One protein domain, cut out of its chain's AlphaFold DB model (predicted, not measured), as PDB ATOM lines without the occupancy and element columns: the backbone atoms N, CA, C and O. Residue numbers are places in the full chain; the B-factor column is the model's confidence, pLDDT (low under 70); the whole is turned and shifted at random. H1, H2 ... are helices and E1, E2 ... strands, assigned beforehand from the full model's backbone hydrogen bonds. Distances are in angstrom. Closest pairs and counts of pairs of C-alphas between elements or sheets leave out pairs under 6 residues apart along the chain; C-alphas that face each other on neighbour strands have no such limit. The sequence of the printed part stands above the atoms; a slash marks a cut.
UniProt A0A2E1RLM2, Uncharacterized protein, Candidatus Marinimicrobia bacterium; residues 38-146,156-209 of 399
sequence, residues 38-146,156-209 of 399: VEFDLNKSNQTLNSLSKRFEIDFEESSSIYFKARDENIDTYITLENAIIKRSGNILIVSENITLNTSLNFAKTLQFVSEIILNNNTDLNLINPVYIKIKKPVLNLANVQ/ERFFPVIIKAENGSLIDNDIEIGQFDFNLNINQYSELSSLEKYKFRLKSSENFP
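AT A GLANCE: This is residues 38 to 146 and 156 to 209 of the 399 residues of an uncharacterized protein of Candidatus Marinimicrobia bacterium (UniProt A0A2E1RLM2). One long, twisted sheet of nine strands makes an open trough: E3, E4, E7 and E8 bend sharply near one end of it, and their short arms, with E6, rise there as an end wall. H2 stands up at the opposite end of the trough, and H1 sits by the E1-E2 side, between the two ends. The printed part has 163 residues, with two named helices and nine named strands in the order E1 H1 E2 E3 E4 H2 E5 E6 E7 E8 E9. The sheet is branched and mixed, the class mostly strand. The whole is compact, with a radius of gyration of the C-alphas of 17.5 A, though its outline is elongated, 57 by 36 by 30 A.

IN THESE COORDINATES: Begin with E4, residues 91 to 106, the longest strand: find C-alpha 91 at (-1.768, -34.823, 47.476), from which it runs 37.1 A. E3, residues 74 to 88, spans 34.0 A; E2 is residues 65 to 71, and E1, residues 38 to 41, starts at (27.197, -45.654, 31.729). E5 is residues 131 to 136 and E6 residues 139 to 141. E7, residues 159 to 172, spans 32.3 A; E8, residues 175 to 188, 32.6 A; E9, residues 193 to 204, 29.4 A, ending at (-3.404, -55.952, 59.340). H1 is residues 47 to 55, and H2, residues 107 to 119, spans 18.1 A.

HOW THE PARTS SIT: Look at residue 83, where E3 bends by 85 degrees, and residue 97, where E4 bends by 81 degrees. The two form an antiparallel hairpin, with N 83 and O 97 2.8 A apart. On the other side of E4 lie E5, with N 102 and O 132 at 2.8 A, and E6, with N 139 and O 95 at 2.8 A. E5 runs on into E6 at 94 degrees. E7 is parallel to both: N 133 and O 162 are 2.8 A apart, N 140 and O 169 2.9 A. E2 E3 E4 and E7 E8 E9 are meanders, each strand the antiparallel neighbour of the one before; N 67 and O 78, N 163 and O 184, and N 183 and O 199 each stand at 2.8 A. E1, an edge strand, is antiparallel to E2, with N 40 and O 66 at 2.8 A; E9 is the other edge strand. H2 is on the sheet and stands up from it, rising 48 degrees; C-alphas 74 and 107 are the closest of E3 and H2, 5.1 A apart. H1 is not on the sheet. In H1 and H2 every O i to N i+4 pair is within hydrogen-bond range.

THE WHOLE: The two farthest C-alphas, of Leu 119 and Pro 209, are 58.3 A apart. Residues 147 to 155 are not printed; C-alphas 146 and 156 stand 27.6 A apart across the cut. The link from H2 to E5 is long. Look for pLDDT under 70 at residues 107 to 124 and residue 127; the mean of the printed part is 86.0.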
ATOM      1  N   VAL A  38      27.126 -47.097  31.482       88.88
ATOM      2  CA  VAL A  38      27.197 -45.654  31.729       88.88
ATOM      3  C   VAL A  38      26.081 -45.250  32.670       88.88
ATOM      4  O   VAL A  38      24.913 -45.514  32.395       88.88
ATOM      5  N   GLU A  39      26.450 -44.596  33.765       91.31
ATOM      6  CA  GLU A  39      25.527 -44.054  34.755       91.31
ATOM      7  C   GLU A  39      25.494 -42.527  34.668       91.31
ATOM      8  O   GLU A  39      26.531 -41.881  34.501       91.31
ATOM      9  N   PHE A  40      24.298 -41.956  34.767       87.88
ATOM     10  CA  PHE A  40      24.071 -40.518  34.796       87.88
ATOM     11  C   PHE A  40      23.181 -40.151  35.981       87.88
ATOM     12  O   PHE A  40      22.111 -40.737  36.158       87.88
ATOM     13  N   ASP A  41      23.575 -39.126  36.727       91.06
ATOM     14  CA  ASP A  41      22.753 -38.574  37.802       91.06
ATOM     15  C   ASP A  41      21.545 -37.812  37.233       91.06
ATOM     16  O   ASP A  41      21.642 -37.047  36.261       91.06
ATOM     17  N   LEU A  42      20.383 -37.981  37.860       86.88
ATOM     18  CA  LEU A  42      19.148 -37.309  37.472       86.88
ATOM     19  C   LEU A  42      19.095 -35.895  38.054       86.88
ATOM     20  O   LEU A  42      18.516 -35.625  39.105       86.88
ATOM     21  N   ASN A  43      19.669 -34.949  37.316       83.25
ATOM     22  CA  ASN A  43      19.716 -33.554  37.732       83.25
ATOM     23  C   ASN A  43      18.428 -32.789  37.368       83.25
ATOM     24  O   ASN A  43      18.164 -32.509  36.195       83.25
ATOM     25  N   LYS A  44      17.663 -32.354  38.378       80.88
ATOM     26  CA  LYS A  44      16.421 -31.569  38.207       80.88
ATOM     27  C   LYS A  44      16.609 -30.197  37.548       80.88
ATOM     28  O   LYS A  44      15.623 -29.580  37.148       80.88
ATOM     29  N   SER A  45      17.839 -29.701  37.404       82.75
ATOM     30  CA  SER A  45      18.113 -28.511  36.584       82.75
ATOM     31  C   SER A  45      17.903 -28.764  35.083       82.75
ATOM     32  O   SER A  45      17.693 -27.814  34.326       82.75
ATOM     33  N   ASN A  46      17.885 -30.030  34.643       85.44
ATOM     34  CA  ASN A  46      17.499 -30.395  33.286       85.44
ATOM     35  C   ASN A  46      16.025 -30.023  33.038       85.44
ATOM     36  O   ASN A  46      15.119 -30.511  33.713       85.44
ATOM     37  N   GLN A  47      15.779 -29.166  32.045       82.25
ATOM     38  CA  GLN A  47      14.444 -28.628  31.760       82.25
ATOM     39  C   GLN A  47      13.423 -29.711  31.394       82.25
ATOM     40  O   GLN A  47      12.275 -29.634  31.832       82.25
ATOM     41  N   THR A  48      13.831 -30.726  30.628       79.38
ATOM     42  CA  THR A  48      12.959 -31.837  30.228       79.38
ATOM     43  C   THR A  48      12.568 -32.669  31.440       79.38
ATOM     44  O   THR A  48      11.382 -32.915  31.655       79.38
ATOM     45  N   LEU A  49      13.543 -33.037  32.274       82.31
ATOM     46  CA  LEU A  49      13.296 -33.809  33.490       82.31
ATOM     47  C   LEU A  49      12.396 -33.047  34.471       82.31
ATOM     48  O   LEU A  49      11.438 -33.614  34.981       82.31
ATOM     49  N   ASN A  50      12.645 -31.749  34.670       83.31
ATOM     50  CA  ASN A  50      11.815 -30.878  35.508       83.31
ATOM     51  C   ASN A  50      10.380 -30.728  34.970       83.31
ATOM     52  O   ASN A  50       9.420 -30.617  35.727       83.31
ATOM     53  N   SER A  51      10.216 -30.695  33.648       83.44
ATOM     54  CA  SER A  51       8.894 -30.658  33.019       83.44
ATOM     55  C   SER A  51       8.130 -31.963  33.255       83.44
ATOM     56  O   SER A  51       6.964 -31.935  33.645       83.44
ATOM     57  N   LEU A  52       8.796 -33.112  33.089       82.88
ATOM     58  CA  LEU A  52       8.205 -34.432  33.324       82.88
ATOM     59  C   LEU A  52       7.867 -34.648  34.804       82.88
ATOM     60  O   LEU A  52       6.762 -35.093  35.104       82.88
ATOM     61  N   SER A  53       8.765 -34.278  35.720       85.81
ATOM     62  CA  SER A  53       8.538 -34.395  37.166       85.81
ATOM     63  C   SER A  53       7.327 -33.574  37.612       85.81
ATOM     64  O   SER A  53       6.478 -34.074  38.342       85.81
ATOM     65  N   LYS A  54       7.170 -32.350  37.090       87.44
ATOM     66  CA  LYS A  54       5.978 -31.521  37.323       87.44
ATOM     67  C   LYS A  54       4.719 -32.115  36.702       87.44
ATOM     68  O   LYS A  54       3.681 -32.120  37.351       87.44
ATOM     69  N   ARG A  55       4.801 -32.604  35.460       85.19
ATOM     70  CA  ARG A  55       3.653 -33.167  34.734       85.19
ATOM     71  C   ARG A  55       3.084 -34.405  35.422       85.19
ATOM     72  O   ARG A  55       1.870 -34.549  35.472       85.19
ATOM     73  N   PHE A  56       3.950 -35.294  35.898       83.56
ATOM     74  CA  PHE A  56       3.552 -36.536  36.563       83.56
ATOM     75  C   PHE A  56       3.495 -36.409  38.089       83.56
ATOM     76  O   PHE A  56       3.250 -37.397  38.771       83.56
ATOM     77  N   GLU A  57       3.732 -35.203  38.610       90.88
ATOM     78  CA  GLU A  57       3.823 -34.893  40.037       90.88
ATOM     79  C   GLU A  57       4.731 -35.865  40.824       90.88
ATOM     80  O   GLU A  57       4.394 -36.313  41.922       90.88
ATOM     81  N   ILE A  58       5.899 -36.183  40.258       91.12
ATOM     82  CA  ILE A  58       6.908 -37.066  40.861       91.12
ATOM     83  C   ILE A  58       8.074 -36.224  41.373       91.12
ATOM     84  O   ILE A  58       8.608 -35.387  40.649       91.12
ATOM     85  N   ASP A  59       8.503 -36.481  42.601       92.12
ATOM     86  CA  ASP A  59       9.698 -35.909  43.216       92.12
ATOM     87  C   ASP A  59      10.663 -37.028  43.650       92.12
ATOM     88  O   ASP A  59      10.222 -38.148  43.891       92.12
ATOM     89  N   PHE A  60      11.966 -36.752  43.704       93.31
ATOM     90  CA  PHE A  60      13.029 -37.725  44.032       93.31
ATOM     91  C   PHE A  60      14.335 -37.016  44.426       93.31
ATOM     92  O   PHE A  60      14.488 -35.820  44.178       93.31
ATOM     93  N   GLU A  61      15.296 -37.704  45.032       92.31
ATOM     94  CA  GLU A  61      16.573 -37.104  45.444       92.31
ATOM     95  C   GLU A  61      17.601 -36.975  44.315       92.31
ATOM     96  O   GLU A  61      17.552 -37.691  43.319       92.31
ATOM     97  N   GLU A  62      18.576 -36.077  44.486       87.38
ATOM     98  CA  GLU A  62      19.685 -35.882  43.532       87.38
ATOM     99  C   GLU A  62      20.588 -37.118  43.386       87.38
ATOM    100  O   GLU A  62      21.282 -37.241  42.385       87.38
ATOM    101  N   SER A  63      20.544 -38.039  44.353       90.81
ATOM    102  CA  SER A  63      21.189 -39.359  44.314       90.81
ATOM    103  C   SER A  63      20.530 -40.341  43.335       90.81
ATOM    104  O   SER A  63      21.046 -41.437  43.129       90.81
ATOM    105  N   SER A  64      19.394 -39.971  42.737       92.75
ATOM    106  CA  SER A  64      18.716 -40.770  41.715       92.75
ATOM    107  C   SER A  64      19.535 -40.824  40.428       92.75
ATOM    108  O   SER A  64      20.105 -39.817  40.006       92.75
ATOM    109  N   SER A  65      19.530 -41.966  39.746       94.00
ATOM    110  CA  SER A  65      20.369 -42.188  38.568       94.00
ATOM    111  C   SER A  65      19.652 -42.945  37.452       94.00
ATOM    112  O   SER A  65      18.607 -43.578  37.639       94.00
ATOM    113  N   ILE A  66      20.220 -42.857  36.254       91.81
ATOM    114  CA  ILE A  66      19.894 -43.703  35.111       91.81
ATOM    115  C   ILE A  66      21.164 -44.396  34.621       91.81
ATOM    116  O   ILE A  66      22.164 -43.750  34.317       91.81
ATOM    117  N   TYR A  67      21.115 -45.719  34.533       91.38
ATOM    118  CA  TYR A  67      22.200 -46.571  34.078       91.38
ATOM    119  C   TYR A  67      21.814 -47.281  32.784       91.38
ATOM    120  O   TYR A  67      20.770 -47.934  32.699       91.38
ATOM    121  N   PHE A  68      22.681 -47.175  31.783       87.94
ATOM    122  CA  PHE A  68      22.551 -47.852  30.500       87.94
ATOM    123  C   PHE A  68      23.658 -48.879  30.336       87.94
ATOM    124  O   PHE A  68      24.822 -48.581  30.600       87.94
ATOM    125  N   LYS A  69      23.320 -50.063  29.824       89.62
ATOM    126  CA  LYS A  69      24.308 -51.074  29.454       89.62
ATOM    127  C   LYS A  69      23.935 -51.761  28.153       89.62
ATOM    128  O   LYS A  69      22.905 -52.428  28.081       89.62
ATOM    129  N   ALA A  70      24.791 -51.648  27.144       84.81
ATOM    130  CA  ALA A  70      24.630 -52.432  25.927       84.81
ATOM    131  C   ALA A  70      24.987 -53.905  26.196       84.81
ATOM    132  O   ALA A  70      26.038 -54.213  26.760       84.81
ATOM    133  N   ARG A  71      24.098 -54.820  25.804       82.31
ATOM    134  CA  ARG A  71      24.289 -56.273  25.826       82.31
ATOM    135  C   ARG A  71      23.724 -56.870  24.546       82.31
ATOM    136  O   ARG A  71      22.522 -56.792  24.303       82.31
ATOM    137  N   ASP A  72      24.600 -57.471  23.746       80.94
ATOM    138  CA  ASP A  72      24.278 -58.019  22.428       80.94
ATOM    139  C   ASP A  72      23.556 -56.977  21.555       80.94
ATOM    140  O   ASP A  72      24.126 -55.931  21.234       80.94
ATOM    141  N   GLU A  73      22.296 -57.239  21.206       78.38
ATOM    142  CA  GLU A  73      21.435 -56.364  20.410       78.38
ATOM    143  C   GLU A  73      20.564 -55.422  21.256       78.38
ATOM    144  O   GLU A  73      19.709 -54.746  20.695       78.38
ATOM    145  N   ASN A  74      20.723 -55.372  22.581       82.81
ATOM    146  CA  ASN A  74      19.879 -54.583  23.481       82.81
ATOM    147  C   ASN A  74      20.679 -53.545  24.279       82.81
ATOM    148  O   ASN A  74      21.869 -53.698  24.532       82.81
ATOM    149  N   ILE A  75      19.997 -52.489  24.706       83.94
ATOM    150  CA  ILE A  75      20.443 -51.523  25.704       83.94
ATOM    151  C   ILE A  75      19.547 -51.723  26.918       83.94
ATOM    152  O   ILE A  75      18.378 -51.331  26.906       83.94
ATOM    153  N   ASP A  76      20.085 -52.333  27.964       88.69
ATOM    154  CA  ASP A  76      19.386 -52.395  29.238       88.69
ATOM    155  C   ASP A  76      19.416 -51.024  29.889       88.69
ATOM    156  O   ASP A  76      20.454 -50.361  29.932       88.69
ATOM    157  N   THR A  77      18.261 -50.605  30.381       89.06
ATOM    158  CA  THR A  77      18.048 -49.305  30.997       89.06
ATOM    159  C   THR A  77      17.501 -49.519  32.393       89.06
ATOM    160  O   THR A  77      16.435 -50.112  32.566       89.06
ATOM    161  N   TYR A  78      18.221 -48.998  33.378       92.62
ATOM    162  CA  TYR A  78      17.855 -49.032  34.783       92.62
ATOM    163  C   TYR A  78      17.716 -47.597  35.279       92.62
ATOM    164  O   TYR A  78      18.664 -46.827  35.198       92.62
ATOM    165  N   ILE A  79      16.546 -47.225  35.780       92.19
ATOM    166  CA  ILE A  79      16.307 -45.926  36.414       92.19
ATOM    167  C   ILE A  79      16.070 -46.186  37.892       92.19
ATOM    168  O   ILE A  79      15.206 -46.993  38.229       92.19
ATOM    169  N   THR A  80      16.794 -45.492  38.759       94.69
ATOM    170  CA  THR A  80      16.599 -45.559  40.207       94.69
ATOM    171  C   THR A  80      16.229 -44.178  40.715       94.69
ATOM    172  O   THR A  80      17.012 -43.242  40.592       94.69
ATOM    173  N   LEU A  81      15.026 -44.053  41.273       93.31
ATOM    174  CA  LEU A  81      14.552 -42.854  41.954       93.31
ATOM    175  C   LEU A  81      14.668 -43.074  43.463       93.31
ATOM    176  O   LEU A  81      13.926 -43.884  44.022       93.31
ATOM    177  N   GLU A  82      15.594 -42.372  44.104       94.12
ATOM    178  CA  GLU A  82      15.806 -42.393  45.555       94.12
ATOM    179  C   GLU A  82      14.814 -41.451  46.252       94.12
ATOM    180  O   GLU A  82      14.550 -40.347  45.769       94.12
ATOM    181  N   ASN A  83      14.252 -41.897  47.378       93.69
ATOM    182  CA  ASN A  83      13.243 -41.196  48.183       93.69
ATOM    183  C   ASN A  83      12.119 -40.585  47.333       93.69
ATOM    184  O   ASN A  83      11.779 -39.403  47.435       93.69
ATOM    185  N   ALA A  84      11.558 -41.411  46.450       92.50
ATOM    186  CA  ALA A  84      10.568 -40.981  45.482       92.50
ATOM    187  C   ALA A  84       9.220 -40.665  46.149       92.50
ATOM    188  O   ALA A  84       8.686 -41.457  46.931       92.50
ATOM    189  N   ILE A  85       8.634 -39.529  45.776       94.56
ATOM    190  CA  ILE A  85       7.310 -39.080  46.210       94.56
ATOM    191  C   ILE A  85       6.445 -38.911  44.966       94.56
ATOM    192  O   ILE A  85       6.745 -38.085  44.108       94.56
ATOM    193  N   ILE A  86       5.351 -39.662  44.878       91.25
ATOM    194  CA  ILE A  86       4.352 -39.519  43.818       91.25
ATOM    195  C   ILE A  86       3.141 -38.821  44.416       91.25
ATOM    196  O   ILE A  86       2.560 -39.286  45.404       91.25
ATOM    197  N   LYS A  87       2.755 -37.705  43.806       91.50
ATOM    198  CA  LYS A  87       1.548 -36.968  44.161       91.50
ATOM    199  C   LYS A  87       0.484 -37.148  43.089       91.50
ATOM    200  O   LYS A  87       0.753 -37.572  41.967       91.50
ATOM    201  N   ARG A  88      -0.753 -36.861  43.466       84.00
ATOM    202  CA  ARG A  88      -1.878 -36.774  42.548       84.00
ATOM    203  C   ARG A  88      -2.746 -35.602  42.961       84.00
ATOM    204  O   ARG A  88      -3.249 -35.577  44.085       84.00
ATOM    205  N   SER A  89      -2.916 -34.640  42.058       85.94
ATOM    206  CA  SER A  89      -3.655 -33.406  42.338       85.94
ATOM    207  C   SER A  89      -3.087 -32.661  43.557       85.94
ATOM    208  O   SER A  89      -3.834 -32.096  44.353       85.94
ATOM    209  N   GLY A  90      -1.763 -32.704  43.735       86.56
ATOM    210  CA  GLY A  90      -1.039 -32.086  44.846       86.56
ATOM    211  C   GLY A  90      -0.964 -32.912  46.137       86.56
ATOM    212  O   GLY A  90      -0.133 -32.597  46.991       86.56
ATOM    213  N   ASN A  91      -1.752 -33.982  46.277       89.25
ATOM    214  CA  ASN A  91      -1.768 -34.823  47.476       89.25
ATOM    215  C   ASN A  91      -0.771 -35.978  47.365       89.25
ATOM    216  O   ASN A  91      -0.669 -36.609  46.316       89.25
ATOM    217  N   ILE A  92      -0.055 -36.283  48.450       90.00
ATOM    218  CA  ILE A  92       0.917 -37.386  48.486       90.00
ATOM    219  C   ILE A  92       0.176 -38.721  48.396       90.00
ATOM    220  O   ILE A  92      -0.556 -39.092  49.311       90.00
ATOM    221  N   LEU A  93       0.389 -39.446  47.301       88.50
ATOM    222  CA  LEU A  93      -0.218 -40.752  47.070       88.50
ATOM    223  C   LEU A  93       0.722 -41.876  47.513       88.50
ATOM    224  O   LEU A  93       0.308 -42.752  48.269       88.50
ATOM    225  N   ILE A  94       1.977 -41.831  47.052       90.88
ATOM    226  CA  ILE A  94       3.012 -42.821  47.369       90.88
ATOM    227  C   ILE A  94       4.270 -42.105  47.845       90.88
ATOM    228  O   ILE A  94       4.731 -41.156  47.212       90.88
ATOM    229  N   VAL A  95       4.862 -42.618  48.919       93.56
ATOM    230  CA  VAL A  95       6.251 -42.337  49.309       93.56
ATOM    231  C   VAL A  95       7.009 -43.654  49.289       93.56
ATOM    232  O   VAL A  95       6.503 -44.641  49.807       93.56
ATOM    233  N   SER A  96       8.192 -43.705  48.690       92.81
ATOM    234  CA  SER A  96       8.980 -44.937  48.573       92.81
ATOM    235  C   SER A  96      10.448 -44.660  48.860       92.81
ATOM    236  O   SER A  96      10.963 -43.643  48.406       92.81
ATOM    237  N   GLU A  97      11.136 -45.582  49.547       91.44
ATOM    238  CA  GLU A  97      12.594 -45.478  49.739       91.44
ATOM    239  C   GLU A  97      13.289 -45.432  48.372       91.44
ATOM    240  O   GLU A  97      14.105 -44.560  48.109       91.44
ATOM    241  N   ASN A  98      12.923 -46.351  47.471       89.38
ATOM    242  CA  ASN A  98      13.448 -46.378  46.107       89.38
ATOM    243  C   ASN A  98      12.347 -46.828  45.143       89.38
ATOM    244  O   ASN A  98      11.538 -47.702  45.481       89.38
ATOM    245  N   ILE A  99      12.336 -46.278  43.933       92.31
ATOM    246  CA  ILE A  99      11.604 -46.831  42.790       92.31
ATOM    247  C   ILE A  99      12.626 -47.183  41.723       92.31
ATOM    248  O   ILE A  99      13.319 -46.306  41.216       92.31
ATOM    249  N   THR A 100      12.715 -48.462  41.375       92.75
ATOM    250  CA  THR A 100      13.593 -48.934  40.306       92.75
ATOM    251  C   THR A 100      12.756 -49.320  39.102       92.75
ATOM    252  O   THR A 100      11.833 -50.122  39.222       92.75
ATOM    253  N   LEU A 101      13.097 -48.790  37.936       92.56
ATOM    254  CA  LEU A 101      12.509 -49.149  36.657       92.56
ATOM    255  C   LEU A 101      13.579 -49.834  35.811       92.56
ATOM    256  O   LEU A 101      14.683 -49.322  35.674       92.56
ATOM    257  N   ASN A 102      13.258 -50.997  35.261       91.75
ATOM    258  CA  ASN A 102      14.140 -51.769  34.401       91.75
ATOM    259  C   ASN A 102      13.418 -52.106  33.096       91.75
ATOM    260  O   ASN A 102      12.303 -52.626  33.109       91.75
ATOM    261  N   THR A 103      14.061 -51.834  31.973       88.75
ATOM    262  CA  THR A 103      13.618 -52.262  30.647       88.75
ATOM    263  C   THR A 103      14.836 -52.522  29.769       88.75
ATOM    264  O   THR A 103      15.967 -52.211  30.135       88.75
ATOM    265  N   SER A 104      14.613 -53.084  28.591       84.12
ATOM    266  CA  SER A 104      15.635 -53.195  27.560       84.12
ATOM    267  C   SER A 104      15.097 -52.621  26.261       84.12
ATOM    268  O   SER A 104      13.926 -52.780  25.928       84.12
ATOM    269  N   LEU A 105      15.944 -51.940  25.510       77.12
ATOM    270  CA  LEU A 105      15.593 -51.434  24.192       77.12
ATOM    271  C   LEU A 105      16.478 -52.135  23.178       77.12
ATOM    272  O   LEU A 105      17.698 -52.092  23.296       77.12
ATOM    273  N   ASN A 106      15.899 -52.778  22.169       75.62
ATOM    274  CA  ASN A 106      16.721 -53.318  21.092       75.62
ATOM    275  C   ASN A 106      17.436 -52.157  20.382       75.62
ATOM    276  O   ASN A 106      16.814 -51.149  20.060       75.62
ATOM    277  N   PHE A 107      18.737 -52.272  20.150       69.75
ATOM    278  CA  PHE A 107      19.597 -51.222  19.618       69.75
ATOM    279  C   PHE A 107      19.135 -50.758  18.230       69.75
ATOM    280  O   PHE A 107      18.988 -49.559  17.993       69.75
ATOM    281  N   ALA A 108      18.808 -51.696  17.333       68.06
ATOM    282  CA  ALA A 108      18.268 -51.371  16.013       68.06
ATOM    283  C   ALA A 108      16.890 -50.698  16.125       68.06
ATOM    284  O   ALA A 108      16.643 -49.686  15.467       68.06
ATOM    285  N   LYS A 109      16.028 -51.192  17.025       65.56
ATOM    286  CA  LYS A 109      14.738 -50.553  17.327       65.56
ATOM    287  C   LYS A 109      14.891 -49.188  18.000       65.56
ATOM    288  O   LYS A 109      14.046 -48.338  17.792       65.56
ATOM    289  N   THR A 110      15.958 -48.945  18.757       64.56
ATOM    290  CA  THR A 110      16.248 -47.657  19.410       64.56
ATOM    291  C   THR A 110      16.660 -46.619  18.374       64.56
ATOM    292  O   THR A 110      16.201 -45.483  18.416       64.56
ATOM    293  N   LEU A 111      17.474 -47.014  17.390       66.38
ATOM    294  CA  LEU A 111      17.801 -46.160  16.246       66.38
ATOM    295  C   LEU A 111      16.562 -45.862  15.398       66.38
ATOM    296  O   LEU A 111      16.358 -44.715  15.000       66.38
ATOM    297  N   GLN A 112      15.705 -46.866  15.179       64.50
ATOM    298  CA  GLN A 112      14.404 -46.672  14.541       64.50
ATOM    299  C   GLN A 112      13.509 -45.737  15.365       64.50
ATOM    300  O   GLN A 112      12.947 -44.812  14.802       64.50
ATOM    301  N   PHE A 113      13.443 -45.903  16.685       63.59
ATOM    302  CA  PHE A 113      12.661 -45.081  17.609       63.59
ATOM    303  C   PHE A 113      13.108 -43.616  17.599       63.59
ATOM    304  O   PHE A 113      12.279 -42.717  17.487       63.59
ATOM    305  N   VAL A 114      14.418 -43.354  17.644       63.91
ATOM    306  CA  VAL A 114      14.974 -41.995  17.523       63.91
ATOM    307  C   VAL A 114      14.663 -41.410  16.145       63.91
ATOM    308  O   VAL A 114      14.246 -40.258  16.048       63.91
ATOM    309  N   SER A 115      14.815 -42.202  15.081       60.53
ATOM    310  CA  SER A 115      14.469 -41.773  13.725       60.53
ATOM    311  C   SER A 115      12.972 -41.488  13.576       60.53
ATOM    312  O   SER A 115      12.609 -40.527  12.907       60.53
ATOM    313  N   GLU A 116      12.107 -42.295  14.188       61.25
ATOM    314  CA  GLU A 116      10.659 -42.106  14.196       61.25
ATOM    315  C   GLU A 116      10.288 -40.853  14.979       61.25
ATOM    316  O   GLU A 116       9.577 -40.039  14.424       61.25
ATOM    317  N   ILE A 117      10.846 -40.604  16.169       58.97
ATOM    318  CA  ILE A 117      10.614 -39.353  16.919       58.97
ATOM    319  C   ILE A 117      11.007 -38.114  16.105       58.97
ATOM    320  O   ILE A 117      10.319 -37.095  16.154       58.97
ATOM    321  N   ILE A 118      12.113 -38.183  15.359       56.22
ATOM    322  CA  ILE A 118      12.597 -37.060  14.543       56.22
ATOM    323  C   ILE A 118      11.724 -36.852  13.291       56.22
ATOM    324  O   ILE A 118      11.572 -35.715  12.843       56.22
ATOM    325  N   LEU A 119      11.169 -37.923  12.711       51.88
ATOM    326  CA  LEU A 119      10.481 -37.888  11.412       51.88
ATOM    327  C   LEU A 119       8.945 -37.938  11.493       51.88
ATOM    328  O   LEU A 119       8.289 -37.466  10.569       51.88
ATOM    329  N   ASN A 120       8.363 -38.499  12.556       52.31
ATOM    330  CA  ASN A 120       6.934 -38.758  12.731       52.31
ATOM    331  C   ASN A 120       6.520 -38.644  14.211       52.31
ATOM    332  O   ASN A 120       6.995 -39.373  15.073       52.31
ATOM    333  N   ASN A 121       5.506 -37.829  14.507       52.19
ATOM    334  CA  ASN A 121       4.966 -37.655  15.866       52.19
ATOM    335  C   ASN A 121       4.244 -38.895  16.460       52.19
ATOM    336  O   ASN A 121       3.576 -38.765  17.480       52.19
ATOM    337  N   ASN A 122       4.341 -40.081  15.842       55.78
ATOM    338  CA  ASN A 122       3.642 -41.302  16.257       55.78
ATOM    339  C   ASN A 122       4.630 -42.458  16.449       55.78
ATOM    340  O   ASN A 122       4.894 -43.223  15.525       55.78
ATOM    341  N   THR A 123       5.143 -42.580  17.665       61.38
ATOM    342  CA  THR A 123       6.031 -43.659  18.102       61.38
ATOM    343  C   THR A 123       5.296 -45.004  18.170       61.38
ATOM    344  O   THR A 123       4.223 -45.087  18.773       61.38
ATOM    345  N   ASP A 124       5.859 -46.070  17.591       68.56
ATOM    346  CA  ASP A 124       5.332 -47.423  17.801       68.56
ATOM    347  C   ASP A 124       5.704 -47.945  19.201       68.56
ATOM    348  O   ASP A 124       6.854 -48.276  19.491       68.56
ATOM    349  N   LEU A 125       4.711 -48.010  20.091       71.69
ATOM    350  CA  LEU A 125       4.880 -48.462  21.476       71.69
ATOM    351  C   LEU A 125       5.304 -49.932  21.583       71.69
ATOM    352  O   LEU A 125       5.945 -50.299  22.565       71.69
ATOM    353  N   ASN A 126       5.036 -50.745  20.557       71.06
ATOM    354  CA  ASN A 126       5.446 -52.153  20.511       71.06
ATOM    355  C   ASN A 126       6.977 -52.329  20.430       71.06
ATOM    356  O   ASN A 126       7.494 -53.447  20.517       71.06
ATOM    357  N   LEU A 127       7.727 -51.238  20.233       69.38
ATOM    358  CA  LEU A 127       9.189 -51.243  20.240       69.38
ATOM    359  C   LEU A 127       9.785 -51.275  21.658       69.38
ATOM    360  O   LEU A 127      10.967 -51.591  21.796       69.38
ATOM    361  N   ILE A 128       8.992 -50.975  22.692       74.25
ATOM    362  CA  ILE A 128       9.417 -50.982  24.096       74.25
ATOM    363  C   ILE A 128       9.242 -52.403  24.653       74.25
ATOM    364  O   ILE A 128       8.131 -52.933  24.682       74.25
ATOM    365  N   ASN A 129      10.333 -53.038  25.096       83.38
ATOM    366  CA  ASN A 129      10.234 -54.321  25.799       83.38
ATOM    367  C   ASN A 129       9.552 -54.127  27.167       83.38
ATOM    368  O   ASN A 129       9.516 -53.003  27.675       83.38
ATOM    369  N   PRO A 130       9.057 -55.206  27.805       89.38
ATOM    370  CA  PRO A 130       8.379 -55.102  29.088       89.38
ATOM    371  C   PRO A 130       9.143 -54.251  30.105       89.38
ATOM    372  O   PRO A 130      10.351 -54.414  30.302       89.38
ATOM    373  N   VAL A 131       8.423 -53.331  30.737       91.50
ATOM    374  CA  VAL A 131       8.960 -52.435  31.758       91.50
ATOM    375  C   VAL A 131       8.658 -53.021  33.128       91.50
ATOM    376  O   VAL A 131       7.504 -53.240  33.482       91.50
ATOM    377  N   TYR A 132       9.694 -53.253  33.921       94.56
ATOM    378  CA  TYR A 132       9.586 -53.770  35.278       94.56
ATOM    379  C   TYR A 132       9.814 -52.638  36.269       94.56
ATOM    380  O   TYR A 132      10.888 -52.046  36.293       94.56
ATOM    381  N   ILE A 133       8.824 -52.354  37.106       94.56
ATOM    382  CA  ILE A 133       8.892 -51.337  38.152       94.56
ATOM    383  C   ILE A 133       8.882 -52.045  39.502       94.56
ATOM    384  O   ILE A 133       7.946 -52.771  39.829       94.56
ATOM    385  N   LYS A 134       9.917 -51.824  40.309       95.94
ATOM    386  CA  LYS A 134       9.982 -52.265  41.701       95.94
ATOM    387  C   LYS A 134       9.887 -51.053  42.619       95.94
ATOM    388  O   LYS A 134      10.700 -50.142  42.524       95.94
ATOM    389  N   ILE A 135       8.925 -51.079  43.532       94.00
ATOM    390  CA  ILE A 135       8.699 -50.044  44.539       94.00
ATOM    391  C   ILE A 135       9.087 -50.624  45.899       94.00
ATOM    392  O   ILE A 135       8.549 -51.647  46.329       94.00
ATOM    393  N   LYS A 136      10.069 -50.015  46.564       92.94
ATOM    394  CA  LYS A 136      10.661 -50.547  47.794       92.94
ATOM    395  C   LYS A 136      10.059 -49.876  49.028       92.94
ATOM    396  O   LYS A 136      10.255 -48.683  49.234       92.94
ATOM    397  N   LYS A 137       9.387 -50.679  49.863       93.44
ATOM    398  CA  LYS A 137       8.689 -50.240  51.084       93.44
ATOM    399  C   LYS A 137       7.813 -48.992  50.876       93.44
ATOM    400  O   LYS A 137       7.991 -47.997  51.580       93.44
ATOM    401  N   PRO A 138       6.894 -49.004  49.895       94.94
ATOM    402  CA  PRO A 138       6.031 -47.855  49.682       94.94
ATOM    403  C   PRO A 138       5.097 -47.619  50.863       94.94
ATOM    404  O   PRO A 138       4.536 -48.566  51.402       94.94
ATOM    405  N   VAL A 139       4.841 -46.360  51.182       95.62
ATOM    406  CA  VAL A 139       3.700 -45.927  51.985       95.62
ATOM    407  C   VAL A 139       2.614 -45.448  51.025       95.62
ATOM    408  O   VAL A 139       2.856 -44.518  50.254       95.62
ATOM    409  N   LEU A 140       1.445 -46.092  51.050       93.94
ATOM    410  CA  LEU A 140       0.279 -45.757  50.226       93.94
ATOM    411  C   LEU A 140      -0.828 -45.183  51.112       93.94
ATOM    412  O   LEU A 140      -1.247 -45.842  52.061       93.94
ATOM    413  N   ASN A 141      -1.329 -43.992  50.774       91.19
ATOM    414  CA  ASN A 141      -2.442 -43.369  51.494       91.19
ATOM    415  C   ASN A 141      -3.775 -43.542  50.743       91.19
ATOM    416  O   ASN A 141      -3.990 -42.918  49.701       91.19
ATOM    417  N   LEU A 142      -4.676 -44.356  51.300       88.31
ATOM    418  CA  LEU A 142      -6.007 -44.641  50.759       88.31
ATOM    419  C   LEU A 142      -6.874 -43.392  50.605       88.31
ATOM    420  O   LEU A 142      -7.606 -43.292  49.625       88.31
ATOM    421  N   ALA A 143      -6.752 -42.419  51.509       87.00
ATOM    422  CA  ALA A 143      -7.530 -41.181  51.457       87.00
ATOM    423  C   ALA A 143      -7.286 -40.375  50.168       87.00
ATOM    424  O   ALA A 143      -8.120 -39.570  49.757       87.00
ATOM    425  N   ASN A 144      -6.145 -40.613  49.514       86.06
ATOM    426  CA  ASN A 144      -5.740 -39.945  48.280       86.06
ATOM    427  C   ASN A 144      -5.974 -40.807  47.028       86.06
ATOM    428  O   ASN A 144      -5.681 -40.369  45.911       86.06
ATOM    429  N   VAL A 145      -6.516 -42.019  47.186       84.12
ATOM    430  CA  VAL A 145      -6.895 -42.880  46.067       84.12
ATOM    431  C   VAL A 145      -8.210 -42.375  45.482       84.12
ATOM    432  O   VAL A 145      -9.227 -42.271  46.158       84.12
ATOM    433  N   GLN A 146      -8.193 -42.073  44.190       71.06
ATOM    434  CA  GLN A 146      -9.373 -41.652  43.440       71.06
ATOM    435  C   GLN A 146      -9.662 -42.673  42.346       71.06
ATOM    436  O   GLN A 146      -8.769 -42.979  41.542       71.06
ATOM    437  N   GLU A 156      -3.958 -51.938  19.279       75.31
ATOM    438  CA  GLU A 156      -2.973 -53.014  19.066       75.31
ATOM    439  C   GLU A 156      -1.543 -52.598  19.459       75.31
ATOM    440  O   GLU A 156      -0.638 -53.430  19.482       75.31
ATOM    441  N   ARG A 157      -1.314 -51.308  19.746       82.62
ATOM    442  CA  ARG A 157       0.005 -50.765  20.103       82.62
ATOM    443  C   ARG A 157       0.102 -50.500  21.597       82.62
ATOM    444  O   ARG A 157      -0.455 -49.509  22.072       82.62
ATOM    445  N   PHE A 158       0.815 -51.360  22.312       86.38
ATOM    446  CA  PHE A 158       1.059 -51.234  23.746       86.38
ATOM    447  C   PHE A 158       2.394 -51.862  24.133       86.38
ATOM    448  O   PHE A 158       2.935 -52.694  23.409       86.38
ATOM    449  N   PHE A 159       2.894 -51.513  25.314       87.38
ATOM    450  CA  PHE A 159       3.976 -52.264  25.943       87.38
ATOM    451  C   PHE A 159       3.547 -52.784  27.320       87.38
ATOM    452  O   PHE A 159       2.803 -52.098  28.030       87.38
ATOM    453  N   PRO A 160       3.986 -53.990  27.722       92.00
ATOM    454  CA  PRO A 160       3.686 -54.516  29.047       92.00
ATOM    455  C   PRO A 160       4.445 -53.761  30.142       92.00
ATOM    456  O   PRO A 160       5.636 -53.476  30.007       92.00
ATOM    457  N   VAL A 161       3.777 -53.509  31.261       93.94
ATOM    458  CA  VAL A 161       4.354 -52.947  32.482       93.94
ATOM    459  C   VAL A 161       4.029 -53.872  33.648       93.94
ATOM    460  O   VAL A 161       2.877 -54.241  33.855       93.94
ATOM    461  N   ILE A 162       5.046 -54.250  34.414       96.31
ATOM    462  CA  ILE A 162       4.921 -55.106  35.594       96.31
ATOM    463  C   ILE A 162       5.373 -54.293  36.800       96.31
ATOM    464  O   ILE A 162       6.546 -53.936  36.893       96.31
ATOM    465  N   ILE A 163       4.456 -53.990  37.716       95.19
ATOM    466  CA  ILE A 163       4.727 -53.183  38.909       95.19
ATOM    467  C   ILE A 163       4.648 -54.072  40.142       95.19
ATOM    468  O   ILE A 163       3.607 -54.663  40.422       95.19
ATOM    469  N   LYS A 164       5.732 -54.122  40.912       97.12
ATOM    470  CA  LYS A 164       5.825 -54.901  42.142       97.12
ATOM    471  C   LYS A 164       6.151 -54.013  43.335       97.12
ATOM    472  O   LYS A 164       7.142 -53.283  43.309       97.12
ATOM    473  N   ALA A 165       5.376 -54.152  44.402       94.81
ATOM    474  CA  ALA A 165       5.679 -53.600  45.714       94.81
ATOM    475  C   ALA A 165       5.783 -54.724  46.744       94.81
ATOM    476  O   ALA A 165       4.969 -55.647  46.749       94.81
ATOM    477  N   GLU A 166       6.788 -54.634  47.610       92.88
ATOM    478  CA  GLU A 166       7.013 -55.580  48.705       92.88
ATOM    479  C   GLU A 166       7.196 -54.809  50.012       92.88
ATOM    480  O   GLU A 166       7.927 -53.811  50.050       92.88
ATOM    481  N   ASN A 167       6.587 -55.312  51.086       93.25
ATOM    482  CA  ASN A 167       6.625 -54.727  52.425       93.25
ATOM    483  C   ASN A 167       6.189 -53.253  52.460       93.25
ATOM    484  O   ASN A 167       6.826 -52.432  53.122       93.25
ATOM    485  N   GLY A 168       5.140 -52.908  51.711       95.69
ATOM    486  CA  GLY A 168       4.537 -51.581  51.761       95.69
ATOM    487  C   GLY A 168       3.688 -51.379  53.017       95.69
ATOM    488  O   GLY A 168       3.230 -52.348  53.613       95.69
ATOM    489  N   SER A 169       3.461 -50.129  53.410       96.12
ATOM    490  CA  SER A 169       2.555 -49.729  54.492       96.12
ATOM    491  C   SER A 169       1.328 -49.035  53.906       96.12
ATOM    492  O   SER A 169       1.446 -48.063  53.159       96.12
ATOM    493  N   LEU A 170       0.146 -49.563  54.209       95.38
ATOM    494  CA  LEU A 170      -1.133 -48.986  53.829       95.38
ATOM    495  C   LEU A 170      -1.656 -48.144  54.985       95.38
ATOM    496  O   LEU A 170      -1.839 -48.655  56.094       95.38
ATOM    497  N   ILE A 171      -1.939 -46.880  54.704       93.88
ATOM    498  CA  ILE A 171      -2.526 -45.951  55.662       93.88
ATOM    499  C   ILE A 171      -3.806 -45.349  55.091       93.88
ATOM    500  O   ILE A 171      -3.964 -45.226  53.878       93.88
ATOM    501  N   ASP A 172      -4.715 -44.956  55.967       90.25
ATOM    502  CA  ASP A 172      -5.849 -44.100  55.641       90.25
ATOM    503  C   ASP A 172      -5.757 -42.858  56.524       90.25
ATOM    504  O   ASP A 172      -6.038 -42.912  57.724       90.25
ATOM    505  N   ASN A 173      -5.283 -41.754  55.939       88.25
ATOM    506  CA  ASN A 173      -4.854 -40.575  56.688       88.25
ATOM    507  C   ASN A 173      -3.824 -40.956  57.769       88.25
ATOM    508  O   ASN A 173      -2.729 -41.401  57.431       88.25
ATOM    509  N   ASP A 174      -4.180 -40.810  59.044       88.75
ATOM    510  CA  ASP A 174      -3.315 -41.104  60.191       88.75
ATOM    511  C   ASP A 174      -3.470 -42.546  60.715       88.75
ATOM    512  O   ASP A 174      -2.810 -42.935  61.678       88.75
ATOM    513  N   ILE A 175      -4.363 -43.346  60.121       90.44
ATOM    514  CA  ILE A 175      -4.656 -44.706  60.573       90.44
ATOM    515  C   ILE A 175      -3.794 -45.696  59.798       90.44
ATOM    516  O   ILE A 175      -3.920 -45.831  58.583       90.44
ATOM    517  N   GLU A 176      -2.955 -46.445  60.512       93.12
ATOM    518  CA  GLU A 176      -2.222 -47.562  59.927       93.12
ATOM    519  C   GLU A 176      -3.156 -48.762  59.725       93.12
ATOM    520  O   GLU A 176      -3.634 -49.381  60.678       93.12
ATOM    521  N   ILE A 177      -3.407 -49.104  58.462       93.31
ATOM    522  CA  ILE A 177      -4.257 -50.236  58.092       93.31
ATOM    523  C   ILE A 177      -3.455 -51.534  58.180       93.31
ATOM    524  O   ILE A 177      -3.915 -52.525  58.754       93.31
ATOM    525  N   GLY A 178      -2.237 -51.531  57.637       95.31
ATOM    526  CA  GLY A 178      -1.351 -52.683  57.704       95.31
ATOM    527  C   GLY A 178      -0.287 -52.735  56.621       95.31
ATOM    528  O   GLY A 178      -0.041 -51.767  55.909       95.31
ATOM    529  N   GLN A 179       0.351 -53.891  56.504       97.06
ATOM    530  CA  GLN A 179       1.400 -54.152  55.531       97.06
ATOM    531  C   GLN A 179       0.814 -54.777  54.265       97.06
ATOM    532  O   GLN A 179       0.027 -55.722  54.351       97.06
ATOM    533  N   PHE A 180       1.234 -54.301  53.094       97.25
ATOM    534  CA  PHE A 180       0.798 -54.845  51.814       97.25
ATOM    535  C   PHE A 180       1.953 -55.287  50.919       97.25
ATOM    536  O   PHE A 180       3.059 -54.744  50.960       97.25
ATOM    537  N   ASP A 181       1.637 -56.237  50.048       97.00
ATOM    538  CA  ASP A 181       2.434 -56.609  48.887       97.00
ATOM    539  C   ASP A 181       1.523 -56.565  47.662       97.00
ATOM    540  O   ASP A 181       0.368 -56.995  47.733       97.00
ATOM    541  N   PHE A 182       2.029 -56.095  46.522       96.62
ATOM    542  CA  PHE A 182       1.270 -56.197  45.281       96.62
ATOM    543  C   PHE A 182       2.122 -56.526  44.066       96.62
ATOM    544  O   PHE A 182       3.316 -56.225  44.000       96.62
ATOM    545  N   ASN A 183       1.459 -57.112  43.076       96.75
ATOM    546  CA  ASN A 183       1.954 -57.280  41.726       96.75
ATOM    547  C   ASN A 183       0.852 -56.877  40.743       96.75
ATOM    548  O   ASN A 183      -0.254 -57.405  40.830       96.75
ATOM    549  N   LEU A 184       1.154 -55.958  39.831       95.31
ATOM    550  CA  LEU A 184       0.239 -55.469  38.806       95.31
ATOM    551  C   LEU A 184       0.859 -55.721  37.437       95.31
ATOM    552  O   LEU A 184       1.986 -55.296  37.192       95.31
ATOM    553  N   ASN A 185       0.105 -56.347  36.542       94.81
ATOM    554  CA  ASN A 185       0.459 -56.462  35.133       94.81
ATOM    555  C   ASN A 185      -0.475 -55.564  34.333       94.81
ATOM    556  O   ASN A 185      -1.694 -55.720  34.394       94.81
ATOM    557  N   ILE A 186       0.108 -54.629  33.598       92.06
ATOM    558  CA  ILE A 186      -0.591 -53.547  32.920       92.06
ATOM    559  C   ILE A 186      -0.167 -53.534  31.454       92.06
ATOM    560  O   ILE A 186       1.017 -53.639  31.143       92.06
ATOM    561  N   ASN A 187      -1.120 -53.332  30.555       90.44
ATOM    562  CA  ASN A 187      -0.839 -52.920  29.188       90.44
ATOM    563  C   ASN A 187      -0.845 -51.392  29.123       90.44
ATOM    564  O   ASN A 187      -1.875 -50.759  29.366       90.44
ATOM    565  N   GLN A 188       0.307 -50.796  28.814       87.25
ATOM    566  CA  GLN A 188       0.442 -49.350  28.679       87.25
ATOM    567  C   GLN A 188       0.240 -48.925  27.222       87.25
ATOM    568  O   GLN A 188       1.031 -49.273  26.342       87.25
ATOM    569  N   TYR A 189      -0.798 -48.126  26.988       84.12
ATOM    570  CA  TYR A 189      -1.068 -47.437  25.726       84.12
ATOM    571  C   TYR A 189      -0.538 -45.997  25.785       84.12
ATOM    572  O   TYR A 189      -0.001 -45.553  26.799       84.12
ATOM    573  N   SER A 190      -0.690 -45.231  24.704       75.81
ATOM    574  CA  SER A 190      -0.160 -43.860  24.618       75.81
ATOM    575  C   SER A 190      -0.739 -42.909  25.667       75.81
ATOM    576  O   SER A 190      -0.028 -42.040  26.164       75.81
ATOM    577  N   GLU A 191      -2.022 -43.068  25.998       72.88
ATOM    578  CA  GLU A 191      -2.746 -42.160  26.897       72.88
ATOM    579  C   GLU A 191      -3.375 -42.867  28.101       72.88
ATOM    580  O   GLU A 191      -3.737 -42.206  29.070       72.88
ATOM    581  N   LEU A 192      -3.506 -44.194  28.050       79.81
ATOM    582  CA  LEU A 192      -4.261 -44.984  29.021       79.81
ATOM    583  C   LEU A 192      -3.525 -46.277  29.363       79.81
ATOM    584  O   LEU A 192      -2.652 -46.732  28.624       79.81
ATOM    585  N   SER A 193      -3.924 -46.888  30.467       83.88
ATOM    586  CA  SER A 193      -3.363 -48.136  30.971       83.88
ATOM    587  C   SER A 193      -4.509 -49.108  31.234       83.88
ATOM    588  O   SER A 193      -5.515 -48.713  31.815       83.88
ATOM    589  N   SER A 194      -4.365 -50.362  30.811       86.62
ATOM    590  CA  SER A 194      -5.320 -51.441  31.100       86.62
ATOM    591  C   SER A 194      -4.682 -52.401  32.089       86.62
ATOM    592  O   SER A 194      -3.585 -52.893  31.833       86.62
ATOM    593  N   LEU A 195      -5.337 -52.645  33.223       88.31
ATOM    594  CA  LEU A 195      -4.931 -53.708  34.136       88.31
ATOM    595  C   LEU A 195      -5.282 -55.051  33.487       88.31
ATOM    596  O   LEU A 195      -6.371 -55.209  32.955       88.31
ATOM    597  N   GLU A 196      -4.362 -56.005  33.510       89.75
ATOM    598  CA  GLU A 196      -4.567 -57.328  32.904       89.75
ATOM    599  C   GLU A 196      -4.536 -58.429  33.953       89.75
ATOM    600  O   GLU A 196      -5.266 -59.409  33.860       89.75
ATOM    601  N   LYS A 197      -3.662 -58.285  34.952       93.50
ATOM    602  CA  LYS A 197      -3.570 -59.203  36.088       93.50
ATOM    603  C   LYS A 197      -3.190 -58.427  37.326       93.50
ATOM    604  O   LYS A 197      -2.400 -57.482  37.241       93.50
ATOM    605  N   TYR A 198      -3.665 -58.870  38.474       94.62
ATOM    606  CA  TYR A 198      -3.214 -58.309  39.731       94.62
ATOM    607  C   TYR A 198      -3.195 -59.343  40.843       94.62
ATOM    608  O   TYR A 198      -3.920 -60.331  40.834       94.62
ATOM    609  N   LYS A 199      -2.349 -59.083  41.829       97.00
ATOM    610  CA  LYS A 199      -2.353 -59.756  43.117       97.00
ATOM    611  C   LYS A 199      -2.042 -58.723  44.175       97.00
ATOM    612  O   LYS A 199      -1.017 -58.052  44.086       97.00
ATOM    613  N   PHE A 200      -2.908 -58.606  45.164       96.75
ATOM    614  CA  PHE A 200      -2.780 -57.686  46.278       96.75
ATOM    615  C   PHE A 200      -2.977 -58.466  47.570       96.75
ATOM    616  O   PHE A 200      -4.035 -59.052  47.789       96.75
ATOM    617  N   ARG A 201      -1.957 -58.493  48.422       97.81
ATOM    618  CA  ARG A 201      -2.041 -59.065  49.764       97.81
ATOM    619  C   ARG A 201      -1.994 -57.941  50.777       97.81
ATOM    620  O   ARG A 201      -1.137 -57.070  50.677       97.81
ATOM    621  N   LEU A 202      -2.863 -58.005  51.775       97.31
ATOM    622  CA  LEU A 202      -2.894 -57.070  52.885       97.31
ATOM    623  C   LEU A 202      -2.967 -57.829  54.202       97.31
ATOM    624  O   LEU A 202      -3.874 -58.630  54.432       97.31
ATOM    625  N   LYS A 203      -2.019 -57.522  55.079       97.50
ATOM    626  CA  LYS A 203      -1.959 -58.009  56.445       97.50
ATOM    627  C   LYS A 203      -2.169 -56.842  57.398       97.50
ATOM    628  O   LYS A 203      -1.485 -55.834  57.275       97.50
ATOM    629  N   SER A 204      -3.080 -56.984  58.348       95.50
ATOM    630  CA  SER A 204      -3.404 -55.952  59.340       95.50
ATOM    631  C   SER A 204      -2.183 -55.454  60.119       95.50
ATOM    632  O   SER A 204      -1.316 -56.257  60.478       95.50
ATOM    633  N   SER A 205      -2.175 -54.164  60.468       94.06
ATOM    634  CA  SER A 205      -1.273 -53.623  61.496       94.06
ATOM    635  C   SER A 205      -1.563 -54.270  62.854       94.06
ATOM    636  O   SER A 205      -2.698 -54.658  63.143       94.06
ATOM    637  N   GLU A 206      -0.543 -54.365  63.709       87.88
ATOM    638  CA  GLU A 206      -0.703 -54.794  65.104       87.88
ATOM    639  C   GLU A 206      -1.620 -53.848  65.894       87.88
ATOM    640  O   GLU A 206      -2.308 -54.285  66.814       87.88
ATOM    641  N   ASN A 207      -1.667 -52.571  65.500       84.50
ATOM    642  CA  ASN A 207      -2.453 -51.524  66.152       84.50
ATOM    643  C   ASN A 207      -3.722 -51.160  65.369       84.50
ATOM    644  O   ASN A 207      -4.256 -50.065  65.545       84.50
ATOM    645  N   PHE A 208      -4.193 -52.042  64.481       88.75
ATOM    646  CA  PHE A 208      -5.355 -51.765  63.643       88.75
ATOM    647  C   PHE A 208      -6.605 -51.455  64.500       88.75
ATOM    648  O   PHE A 208      -7.057 -52.325  65.253       88.75
ATOM    649  N   PRO A 209      -7.195 -50.249  64.397       82.81
ATOM    650  CA  PRO A 209      -8.305 -49.858  65.259       82.81
ATOM    651  C   PRO A 209      -9.620 -50.459  64.760       82.81
ATOM    652  O   PRO A 209     -10.054 -50.181  63.645       82.81
TER     653      PRO A 209